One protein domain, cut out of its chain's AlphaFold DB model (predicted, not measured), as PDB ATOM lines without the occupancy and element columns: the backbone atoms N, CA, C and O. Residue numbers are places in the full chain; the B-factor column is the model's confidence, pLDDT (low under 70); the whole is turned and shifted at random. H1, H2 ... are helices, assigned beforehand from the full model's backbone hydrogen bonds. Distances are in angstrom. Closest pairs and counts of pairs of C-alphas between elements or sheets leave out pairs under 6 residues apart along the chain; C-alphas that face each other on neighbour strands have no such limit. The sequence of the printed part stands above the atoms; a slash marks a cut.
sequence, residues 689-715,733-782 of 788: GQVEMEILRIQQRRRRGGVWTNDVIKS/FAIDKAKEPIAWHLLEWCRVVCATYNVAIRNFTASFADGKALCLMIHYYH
ATOM      1  N   GLY A 689     266.802 311.250 233.140       87.31
ATOM      2  CA  GLY A 689     268.006 311.983 232.715       87.31
ATOM      3  C   GLY A 689     269.263 311.120 232.507       87.31
ATOM      4  O   GLY A 689     270.163 311.520 231.776       87.31
ATOM      5  N   GLN A 690     269.341 309.916 233.092       89.56
ATOM      6  CA  GLN A 690     270.437 308.977 232.804       89.56
ATOM      7  C   GLN A 690     270.201 308.266 231.467       89.56
ATOM      8  O   GLN A 690     271.143 308.092 230.694       89.56
ATOM      9  N   VAL A 691     268.944 307.914 231.172       90.38
ATOM     10  CA  VAL A 691     268.540 307.326 229.886       90.38
ATOM     11  C   VAL A 691     268.738 308.334 228.750       90.38
ATOM     12  O   VAL A 691     269.297 307.979 227.719       90.38
ATOM     13  N   GLU A 692     268.374 309.605 228.949       90.06
ATOM     14  CA  GLU A 692     268.589 310.672 227.961       90.06
ATOM     15  C   GLU A 692     270.088 310.922 227.695       90.06
ATOM     16  O   GLU A 692     270.514 310.972 226.539       90.06
ATOM     17  N   MET A 693     270.926 310.955 228.739       90.12
ATOM     18  CA  MET A 693     272.383 311.056 228.579       90.12
ATOM     19  C   MET A 693     273.009 309.830 227.891       90.12
ATOM     20  O   MET A 693     273.988 309.980 227.158       90.12
ATOM     21  N   GLU A 694     272.462 308.627 228.084       92.44
ATOM     22  CA  GLU A 694     272.910 307.419 227.380       92.44
ATOM     23  C   GLU A 694     272.456 307.403 225.911       92.44
ATOM     24  O   GLU A 694     273.269 307.118 225.031       92.44
ATOM     25  N   ILE A 695     271.213 307.807 225.614       89.56
ATOM     26  CA  ILE A 695     270.721 308.038 224.244       89.56
ATOM     27  C   ILE A 695     271.675 308.977 223.496       89.56
ATOM     28  O   ILE A 695     272.178 308.630 222.425       89.56
ATOM     29  N   LEU A 696     271.989 310.135 224.087       90.06
ATOM     30  CA  LEU A 696     272.910 311.113 223.506       90.06
ATOM     31  C   LEU A 696     274.320 310.528 223.323       90.06
ATOM     32  O   LEU A 696     274.920 310.705 222.262       90.06
ATOM     33  N   ARG A 697     274.839 309.781 224.307       89.31
ATOM     34  CA  ARG A 697     276.152 309.116 224.234       89.31
ATOM     35  C   ARG A 697     276.228 308.116 223.081       89.31
ATOM     36  O   ARG A 697     277.217 308.118 222.343       89.31
ATOM     37  N   ILE A 698     275.208 307.277 222.898       87.81
ATOM     38  CA  ILE A 698     275.165 306.303 221.802       87.81
ATOM     39  C   ILE A 698     275.028 307.038 220.464       87.81
ATOM     40  O   ILE A 698     275.830 306.795 219.564       87.81
ATOM     41  N   GLN A 699     274.096 307.991 220.331       84.88
ATOM     42  CA  GLN A 699     273.934 308.782 219.102       84.88
ATOM     43  C   GLN A 699     275.237 309.498 218.698       84.88
ATOM     44  O   GLN A 699     275.629 309.444 217.531       84.88
ATOM     45  N   GLN A 700     275.960 310.106 219.647       83.00
ATOM     46  CA  GLN A 700     277.260 310.739 219.391       83.00
ATOM     47  C   GLN A 700     278.335 309.730 218.964       83.00
ATOM     48  O   GLN A 700     279.073 310.002 218.016       83.00
ATOM     49  N   ARG A 701     278.414 308.554 219.607       81.06
ATOM     50  CA  ARG A 701     279.313 307.465 219.181       81.06
ATOM     51  C   ARG A 701     279.020 307.028 217.744       81.06
ATOM     52  O   ARG A 701     279.955 306.890 216.964       81.06
ATOM     53  N   ARG A 702     277.743 306.885 217.371       70.81
ATOM     54  CA  ARG A 702     277.340 306.525 216.000       70.81
ATOM     55  C   ARG A 702     277.695 307.613 214.983       70.81
ATOM     56  O   ARG A 702     278.269 307.288 213.952       70.81
ATOM     57  N   ARG A 703     277.459 308.897 215.294       68.75
ATOM     58  CA  ARG A 703     277.854 310.032 214.429       68.75
ATOM     59  C   ARG A 703     279.371 310.112 214.195       68.75
ATOM     60  O   ARG A 703     279.790 310.526 213.124       68.75
ATOM     61  N   ARG A 704     280.192 309.682 215.161       65.50
ATOM     62  CA  ARG A 704     281.661 309.579 215.017       65.50
ATOM     63  C   ARG A 704     282.131 308.303 214.297       65.50
ATOM     64  O   ARG A 704     283.308 308.202 213.980       65.50
ATOM     65  N   GLY A 705     281.238 307.344 214.039       59.41
ATOM     66  CA  GLY A 705     281.541 306.041 213.431       59.41
ATOM     67  C   GLY A 705     281.503 305.995 211.897       59.41
ATOM     68  O   GLY A 705     281.597 304.912 211.331       59.41
ATOM     69  N   GLY A 706     281.325 307.132 211.217       50.59
ATOM     70  CA  GLY A 706     281.505 307.273 209.762       50.59
ATOM     71  C   GLY A 706     280.424 306.680 208.844       50.59
ATOM     72  O   GLY A 706     280.324 307.113 207.702       50.59
ATOM     73  N   VAL A 707     279.588 305.745 209.310       46.00
ATOM     74  CA  VAL A 707     278.541 305.109 208.484       46.00
ATOM     75  C   VAL A 707     277.146 305.576 208.899       46.00
ATOM     76  O   VAL A 707     276.641 305.218 209.965       46.00
ATOM     77  N   TRP A 708     276.505 306.353 208.022       42.78
ATOM     78  CA  TRP A 708     275.103 306.761 208.140       42.78
ATOM     79  C   TRP A 708     274.411 306.673 206.772       42.78
ATOM     80  O   TRP A 708     274.324 307.653 206.035       42.78
ATOM     81  N   THR A 709     273.924 305.483 206.416       43.62
ATOM     82  CA  THR A 709     272.886 305.355 205.386       43.62
ATOM     83  C   THR A 709     271.567 305.852 205.978       43.62
ATOM     84  O   THR A 709     271.194 305.502 207.099       43.62
ATOM     85  N   ASN A 710     270.881 306.740 205.259       41.84
ATOM     86  CA  ASN A 710     269.768 307.543 205.790       41.84
ATOM     87  C   ASN A 710     268.436 306.752 205.831       41.84
ATOM     88  O   ASN A 710     267.394 307.241 206.265       41.84
ATOM     89  N   ASP A 711     268.466 305.511 205.351       43.03
ATOM     90  CA  ASP A 711     267.302 304.839 204.770       43.03
ATOM     91  C   ASP A 711     266.469 304.086 205.817       43.03
ATOM     92  O   ASP A 711     265.269 303.881 205.646       43.03
ATOM     93  N   VAL A 712     267.079 303.729 206.952       47.25
ATOM     94  CA  VAL A 712     266.438 302.978 208.052       47.25
ATOM     95  C   VAL A 712     265.558 303.870 208.941       47.25
ATOM     96  O   VAL A 712     264.714 303.364 209.676       47.25
ATOM     97  N   ILE A 713     265.727 305.196 208.865       45.22
ATOM     98  CA  ILE A 713     264.814 306.162 209.502       45.22
ATOM     99  C   ILE A 713     263.755 306.617 208.491       45.22
ATOM    100  O   ILE A 713     262.577 306.592 208.819       45.22
ATOM    101  N   LYS A 714     264.137 306.911 207.239       40.78
ATOM    102  CA  LYS A 714     263.184 307.294 206.178       40.78
ATOM    103  C   LYS A 714     262.156 306.206 205.841       40.78
ATOM    104  O   LYS A 714     261.021 306.521 205.516       40.78
ATOM    105  N   SER A 715     262.491 304.925 206.013       40.88
ATOM    106  CA  SER A 715     261.526 303.807 205.923       40.88
ATOM    107  C   SER A 715     260.563 303.690 207.130       40.88
ATOM    108  O   SER A 715     259.895 302.669 207.314       40.88
ATOM    109  N   PHE A 733     251.190 305.038 216.453       50.16
ATOM    110  CA  PHE A 733     251.844 304.394 217.598       50.16
ATOM    111  C   PHE A 733     252.820 305.301 218.365       50.16
ATOM    112  O   PHE A 733     253.461 304.828 219.305       50.16
ATOM    113  N   ALA A 734     252.947 306.590 218.021       59.25
ATOM    114  CA  ALA A 734     253.867 307.490 218.720       59.25
ATOM    115  C   ALA A 734     253.526 307.588 220.217       59.25
ATOM    116  O   ALA A 734     252.375 307.802 220.593       59.25
ATOM    117  N   ILE A 735     254.519 307.403 221.088       68.31
ATOM    118  CA  ILE A 735     254.398 307.759 222.507       68.31
ATOM    119  C   ILE A 735     254.630 309.268 222.605       68.31
ATOM    120  O   ILE A 735     255.524 309.800 221.950       68.31
ATOM    121  N   ASP A 736     253.824 309.957 223.401       71.56
ATOM    122  CA  ASP A 736     253.947 311.396 223.622       71.56
ATOM    123  C   ASP A 736     254.973 311.659 224.741       71.56
ATOM    124  O   ASP A 736     254.765 311.232 225.880       71.56
ATOM    125  N   LYS A 737     256.081 312.356 224.430       75.56
ATOM    126  CA  LYS A 737     257.157 312.649 225.400       75.56
ATOM    127  C   LYS A 737     256.662 313.484 226.592       75.56
ATOM    128  O   LYS A 737     257.231 313.360 227.674       75.56
ATOM    129  N   ALA A 738     255.624 314.306 226.418       70.62
ATOM    130  CA  ALA A 738     255.064 315.140 227.480       70.62
ATOM    131  C   ALA A 738     254.094 314.366 228.389       70.62
ATOM    132  O   ALA A 738     254.078 314.605 229.595       70.62
ATOM    133  N   LYS A 739     253.310 313.426 227.839       67.50
ATOM    134  CA  LYS A 739     252.343 312.624 228.618       67.50
ATOM    135  C   LYS A 739     252.970 311.391 229.276       67.50
ATOM    136  O   LYS A 739     252.639 311.068 230.412       67.50
ATOM    137  N   GLU A 740     253.879 310.707 228.582       72.62
ATOM    138  CA  GLU A 740     254.500 309.455 229.034       72.62
ATOM    139  C   GLU A 740     256.038 309.508 228.909       72.62
ATOM    140  O   GLU A 740     256.643 308.711 228.178       72.62
ATOM    141  N   PRO A 741     256.722 310.423 229.628       80.44
ATOM    142  CA  PRO A 741     258.159 310.639 229.464       80.44
ATOM    143  C   PRO A 741     258.979 309.364 229.686       80.44
ATOM    144  O   PRO A 741     259.902 309.098 228.920       80.44
ATOM    145  N   ILE A 742     258.649 308.538 230.684       82.62
ATOM    146  CA  ILE A 742     259.412 307.313 230.973       82.62
ATOM    147  C   ILE A 742     259.305 306.309 229.813       82.62
ATOM    148  O   ILE A 742     260.324 305.796 229.348       82.62
ATOM    149  N   ALA A 743     258.094 306.062 229.303       82.06
ATOM    150  CA  ALA A 743     257.876 305.124 228.203       82.06
ATOM    151  C   ALA A 743     258.512 305.619 226.893       82.06
ATOM    152  O   ALA A 743     259.084 304.817 226.152       82.06
ATOM    153  N   TRP A 744     258.495 306.936 226.644       87.44
ATOM    154  CA  TRP A 744     259.175 307.549 225.502       87.44
ATOM    155  C   TRP A 744     260.695 307.340 225.555       87.44
ATOM    156  O   TRP A 744     261.271 306.816 224.603       87.44
ATOM    157  N   HIS A 745     261.348 307.686 226.673       88.06
ATOM    158  CA  HIS A 745     262.806 307.557 226.796       88.06
ATOM    159  C   HIS A 745     263.263 306.096 226.753       88.06
ATOM    160  O   HIS A 745     264.283 305.802 226.135       88.06
ATOM    161  N   LEU A 746     262.503 305.166 227.344       90.06
ATOM    162  CA  LEU A 746     262.783 303.734 227.209       90.06
ATOM    163  C   LEU A 746     262.703 303.279 225.744       90.06
ATOM    164  O   LEU A 746     263.602 302.584 225.280       90.06
ATOM    165  N   LEU A 747     261.661 303.676 225.005       87.88
ATOM    166  CA  LEU A 747     261.482 303.245 223.617       87.88
ATOM    167  C   LEU A 747     262.569 303.824 222.700       87.88
ATOM    168  O   LEU A 747     263.075 303.122 221.824       87.88
ATOM    169  N   GLU A 748     262.964 305.076 222.932       88.50
ATOM    170  CA  GLU A 748     264.020 305.741 222.169       88.50
ATOM    171  C   GLU A 748     265.417 305.193 222.495       88.50
ATOM    172  O   GLU A 748     266.224 304.981 221.590       88.50
ATOM    173  N   TRP A 749     265.686 304.838 223.755       91.44
ATOM    174  CA  TRP A 749     266.892 304.098 224.138       91.44
ATOM    175  C   TRP A 749     266.976 302.741 223.428       91.44
ATOM    176  O   TRP A 749     267.991 302.447 222.792       91.44
ATOM    177  N   CYS A 750     265.892 301.958 223.439       91.19
ATOM    178  CA  CYS A 750     265.813 300.689 222.714       91.19
ATOM    179  C   CYS A 750     266.099 300.865 221.212       91.19
ATOM    180  O   CYS A 750     266.910 300.126 220.653       91.19
ATOM    181  N   ARG A 751     265.483 301.863 220.559       89.00
ATOM    182  CA  ARG A 751     265.736 302.194 219.143       89.00
ATOM    183  C   ARG A 751     267.200 302.520 218.883       89.00
ATOM    184  O   ARG A 751     267.804 301.941 217.986       89.00
ATOM    185  N   VAL A 752     267.771 303.432 219.663       88.88
ATOM    186  CA  VAL A 752     269.139 303.926 219.470       88.88
ATOM    187  C   VAL A 752     270.179 302.821 219.693       88.88
ATOM    188  O   VAL A 752     271.157 302.765 218.941       88.88
ATOM    189  N   VAL A 753     269.943 301.906 220.642       89.25
ATOM    190  CA  VAL A 753     270.754 300.692 220.835       89.25
ATOM    191  C   VAL A 753     270.575 299.721 219.664       89.25
ATOM    192  O   VAL A 753     271.547 299.426 218.972       89.25
ATOM    193  N   CYS A 754     269.364 299.233 219.381       86.94
ATOM    194  CA  CYS A 754     269.152 298.186 218.370       86.94
ATOM    195  C   CYS A 754     269.453 298.640 216.933       86.94
ATOM    196  O   CYS A 754     269.893 297.830 216.114       86.94
ATOM    197  N   ALA A 755     269.361 299.940 216.644       84.38
ATOM    198  CA  ALA A 755     269.806 300.497 215.375       84.38
ATOM    199  C   ALA A 755     271.326 300.354 215.153       84.38
ATOM    200  O   ALA A 755     271.752 300.383 213.998       84.38
ATOM    201  N   THR A 756     272.156 300.158 216.196       82.75
ATOM    202  CA  THR A 756     273.590 299.809 216.025       82.75
ATOM    203  C   THR A 756     273.795 298.457 215.337       82.75
ATOM    204  O   THR A 756     274.815 298.272 214.681       82.75
ATOM    205  N   TYR A 757     272.793 297.573 215.394       84.38
ATOM    206  CA  TYR A 757     272.760 296.258 214.745       84.38
ATOM    207  C   TYR A 757     271.741 296.198 213.593       84.38
ATOM    208  O   TYR A 757     271.285 295.124 213.211       84.38
ATOM    209  N   ASN A 758     271.362 297.361 213.052       83.12
ATOM    210  CA  ASN A 758     270.411 297.518 211.949       83.12
ATOM    211  C   ASN A 758     268.987 296.970 212.216       83.12
ATOM    212  O   ASN A 758     268.274 296.612 211.280       83.12
ATOM    213  N   VAL A 759     268.552 296.916 213.483       82.94
ATOM    214  CA  VAL A 759     267.200 296.475 213.873       82.94
ATOM    215  C   VAL A 759     266.349 297.669 214.313       82.94
ATOM    216  O   VAL A 759     266.640 298.319 215.317       82.94
ATOM    217  N   ALA A 760     265.274 297.941 213.570       81.38
ATOM    218  CA  ALA A 760     264.326 299.012 213.864       81.38
ATOM    219  C   ALA A 760     263.281 298.588 214.915       81.38
ATOM    220  O   ALA A 760     262.664 297.528 214.805       81.38
ATOM    221  N   ILE A 761     263.041 299.447 215.912       82.75
ATOM    222  CA  ILE A 761     262.047 299.227 216.975       82.75
ATOM    223  C   ILE A 761     260.911 300.247 216.845       82.75
ATOM    224  O   ILE A 761     261.099 301.448 217.044       82.75
ATOM    225  N   ARG A 762     259.707 299.761 216.523       79.38
ATOM    226  CA  ARG A 762     258.501 300.593 216.386       79.38
ATOM    227  C   ARG A 762     257.726 300.686 217.714       79.38
ATOM    228  O   ARG A 762     257.297 301.780 218.066       79.38
ATOM    229  N   ASN A 763     257.607 299.591 218.477       78.44
ATOM    230  CA  ASN A 763     256.853 299.512 219.744       78.44
ATOM    231  C   ASN A 763     257.433 298.465 220.729       78.44
ATOM    232  O   ASN A 763     258.355 297.731 220.386       78.44
ATOM    233  N   PHE A 764     256.877 298.365 221.945       80.69
ATOM    234  CA  PHE A 764     257.273 297.363 222.956       80.69
ATOM    235  C   PHE A 764     256.670 295.957 222.754       80.69
ATOM    236  O   PHE A 764     256.933 295.062 223.551       80.69
ATOM    237  N   THR A 765     255.856 295.741 221.714       76.50
ATOM    238  CA  THR A 765     255.148 294.471 221.479       76.50
ATOM    239  C   THR A 765     255.759 293.714 220.300       76.50
ATOM    240  O   THR A 765     256.605 292.840 220.488       76.50
ATOM    241  N   ALA A 766     255.390 294.074 219.071       75.69
ATOM    242  CA  ALA A 766     255.818 293.393 217.852       75.69
ATOM    243  C   ALA A 766     257.343 293.424 217.653       75.69
ATOM    244  O   ALA A 766     257.923 292.415 217.256       75.69
ATOM    245  N   SER A 767     258.013 294.537 217.980       79.06
ATOM    246  CA  SER A 767     259.477 294.649 217.842       79.06
ATOM    247  C   SER A 767     260.279 293.872 218.899       79.06
ATOM    248  O   SER A 767     261.489 293.732 218.748       79.06
ATOM    249  N   PHE A 768     259.630 293.347 219.945       82.69
ATOM    250  CA  PHE A 768     260.263 292.524 220.986       82.69
ATOM    251  C   PHE A 768     259.849 291.046 220.923       82.69
ATOM    252  O   PHE A 768     260.498 290.200 221.539       82.69
ATOM    253  N   ALA A 769     258.806 290.708 220.157       74.19
ATOM    254  CA  ALA A 769     258.185 289.385 220.156       74.19
ATOM    255  C   ALA A 769     259.116 288.240 219.703       74.19
ATOM    256  O   ALA A 769     259.017 287.128 220.225       74.19
ATOM    257  N   ASP A 770     260.051 288.487 218.778       76.25
ATOM    258  CA  ASP A 770     261.032 287.476 218.352       76.25
ATOM    259  C   ASP A 770     262.253 287.353 219.287       76.25
ATOM    260  O   ASP A 770     263.101 286.487 219.087       76.25
ATOM    261  N   GLY A 771     262.324 288.185 220.334       82.19
ATOM    262  CA  GLY A 771     263.385 288.202 221.341       82.19
ATOM    263  C   GLY A 771     264.686 288.891 220.918       82.19
ATOM    264  O   GLY A 771     265.496 289.205 221.792       82.19
ATOM    265  N   LYS A 772     264.899 289.192 219.626       84.38
ATOM    266  CA  LYS A 772     266.190 289.714 219.143       84.38
ATOM    267  C   LYS A 772     266.539 291.066 219.749       84.38
ATOM    268  O   LYS A 772     267.686 291.265 220.129       84.38
ATOM    269  N   ALA A 773     265.561 291.961 219.901       85.94
ATOM    270  CA  ALA A 773     265.761 293.256 220.552       85.94
ATOM    271  C   ALA A 773     266.394 293.109 221.950       85.94
ATOM    272  O   ALA A 773     267.391 293.762 222.246       85.94
ATOM    273  N   LEU A 774     265.892 292.176 222.771       88.75
ATOM    274  CA  LEU A 774     266.433 291.906 224.109       88.75
ATOM    275  C   LEU A 774     267.866 291.362 224.045       88.75
ATOM    276  O   LEU A 774     268.737 291.852 224.760       88.75
ATOM    277  N   CYS A 775     268.132 290.387 223.169       88.06
ATOM    278  CA  CYS A 775     269.474 289.828 222.991       88.06
ATOM    279  C   CYS A 775     270.487 290.888 222.529       88.06
ATOM    280  O   CYS A 775     271.591 290.941 223.062       88.06
ATOM    281  N   LEU A 776     270.101 291.768 221.600       87.88
ATOM    282  CA  LEU A 776     270.946 292.853 221.092       87.88
ATOM    283  C   LEU A 776     271.222 293.924 222.155       87.88
ATOM    284  O   LEU A 776     272.354 294.386 222.273       87.88
ATOM    285  N   MET A 777     270.227 294.278 222.974       90.31
ATOM    286  CA  MET A 777     270.425 295.185 224.110       90.31
ATOM    287  C   MET A 777     271.357 294.576 225.168       90.31
ATOM    288  O   MET A 777     272.268 295.252 225.642       90.31
ATOM    289  N   ILE A 778     271.190 293.290 225.498       90.12
ATOM    290  CA  ILE A 778     272.090 292.573 226.417       90.12
ATOM    291  C   ILE A 778     273.507 292.498 225.835       90.12
ATOM    292  O   ILE A 778     274.470 292.749 226.555       90.12
ATOM    293  N   HIS A 779     273.652 292.203 224.542       88.31
ATOM    294  CA  HIS A 779     274.949 292.145 223.868       88.31
ATOM    295  C   HIS A 779     275.654 293.515 223.829       88.31
ATOM    296  O   HIS A 779     276.858 293.566 224.060       88.31
ATOM    297  N   TYR A 780     274.932 294.628 223.633       87.56
ATOM    298  CA  TYR A 780     275.522 295.977 223.626       87.56
ATOM    299  C   TYR A 780     276.230 296.324 224.948       87.56
ATOM    300  O   TYR A 780     277.342 296.852 224.944       87.56
ATOM    301  N   TYR A 781     275.607 295.999 226.086       89.50
ATOM    302  CA  TYR A 781     276.160 296.287 227.416       89.50
ATOM    303  C   TYR A 781     277.053 295.165 227.966       89.50
ATOM    304  O   TYR A 781     278.002 295.426 228.712       89.50
ATOM    305  N   HIS A 782     276.781 293.912 227.598       87.31
ATOM    306  CA  HIS A 782     277.445 292.715 228.115       87.31
ATOM    307  C   HIS A 782     277.790 291.711 226.990       87.31
ATOM    308  O   HIS A 782     277.329 290.565 227.014       87.31
TER     309      HIS A 782
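What this domain is: This is residues 689 to 715 and 733 to 782 of the 788 residues of an uncharacterized protein of Aphanomyces astaci (UniProt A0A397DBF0). The longest helix, H3, makes the middle of the domain: H1 lies side by side with it, and the shorter H4 crosses its second half on another side. From the end of H1 a loop sticks out, residues 703 to 711 standing free, and leads to the tiny helix H2; after H3 a long link folds back before H4. The printed part has 77 residues with four named helices, H1, H2, H3 and H4 along the chain, and no named strand; its class is all helix. It is compact, with a radius of gyration of the C-alphas of 12.6 A, and spans 35 by 30 by 29 A.

How they stand to each other: H3, residues 741 to 757, touches H1, residues 689 to 703, the closest C-alphas being those of Ile 695 and Trp 749, 5.5 A apart. They run the same way at a shallow tilt of 26 degrees. With residues 750 to 757 alone, H3 touches H4, residues 772 to 781. Their closest C-alphas, of Cys 754 and Leu 776, are 6.3 A apart, and their lines are about perpendicular at 85 degrees. H1 and H4 are apart. H2, residues 711 to 714, touches no helix; it is only just apart from H3, at 8.4 A. Every O i to N i+4 pair is within hydrogen-bond range in H1 and H4, and 11 of 13 in H3; H2 is too short for such a pair.

Where its parts are: H3 is 25.2 A long, from C-alpha 741 at (258.159, 310.639, 229.464). H1 begins at C-alpha 689 at (268.006, 311.983, 232.715) and measures 20.9 A. H4, 14.5 A, ends at C-alpha 781 at (276.160, 296.287, 227.416). H2 measures 5.0 A.

The domain as a whole: The C-alphas farthest apart, of Gly 706 and Lys 739, are 35.1 A apart. Residues 716 to 732 are cut out, and C-alphas 715 and 733 are 15.2 A apart. The link from H3 to H4 is long. Residues 703 to 715, 733 to 735 and 739 have pLDDT under 70.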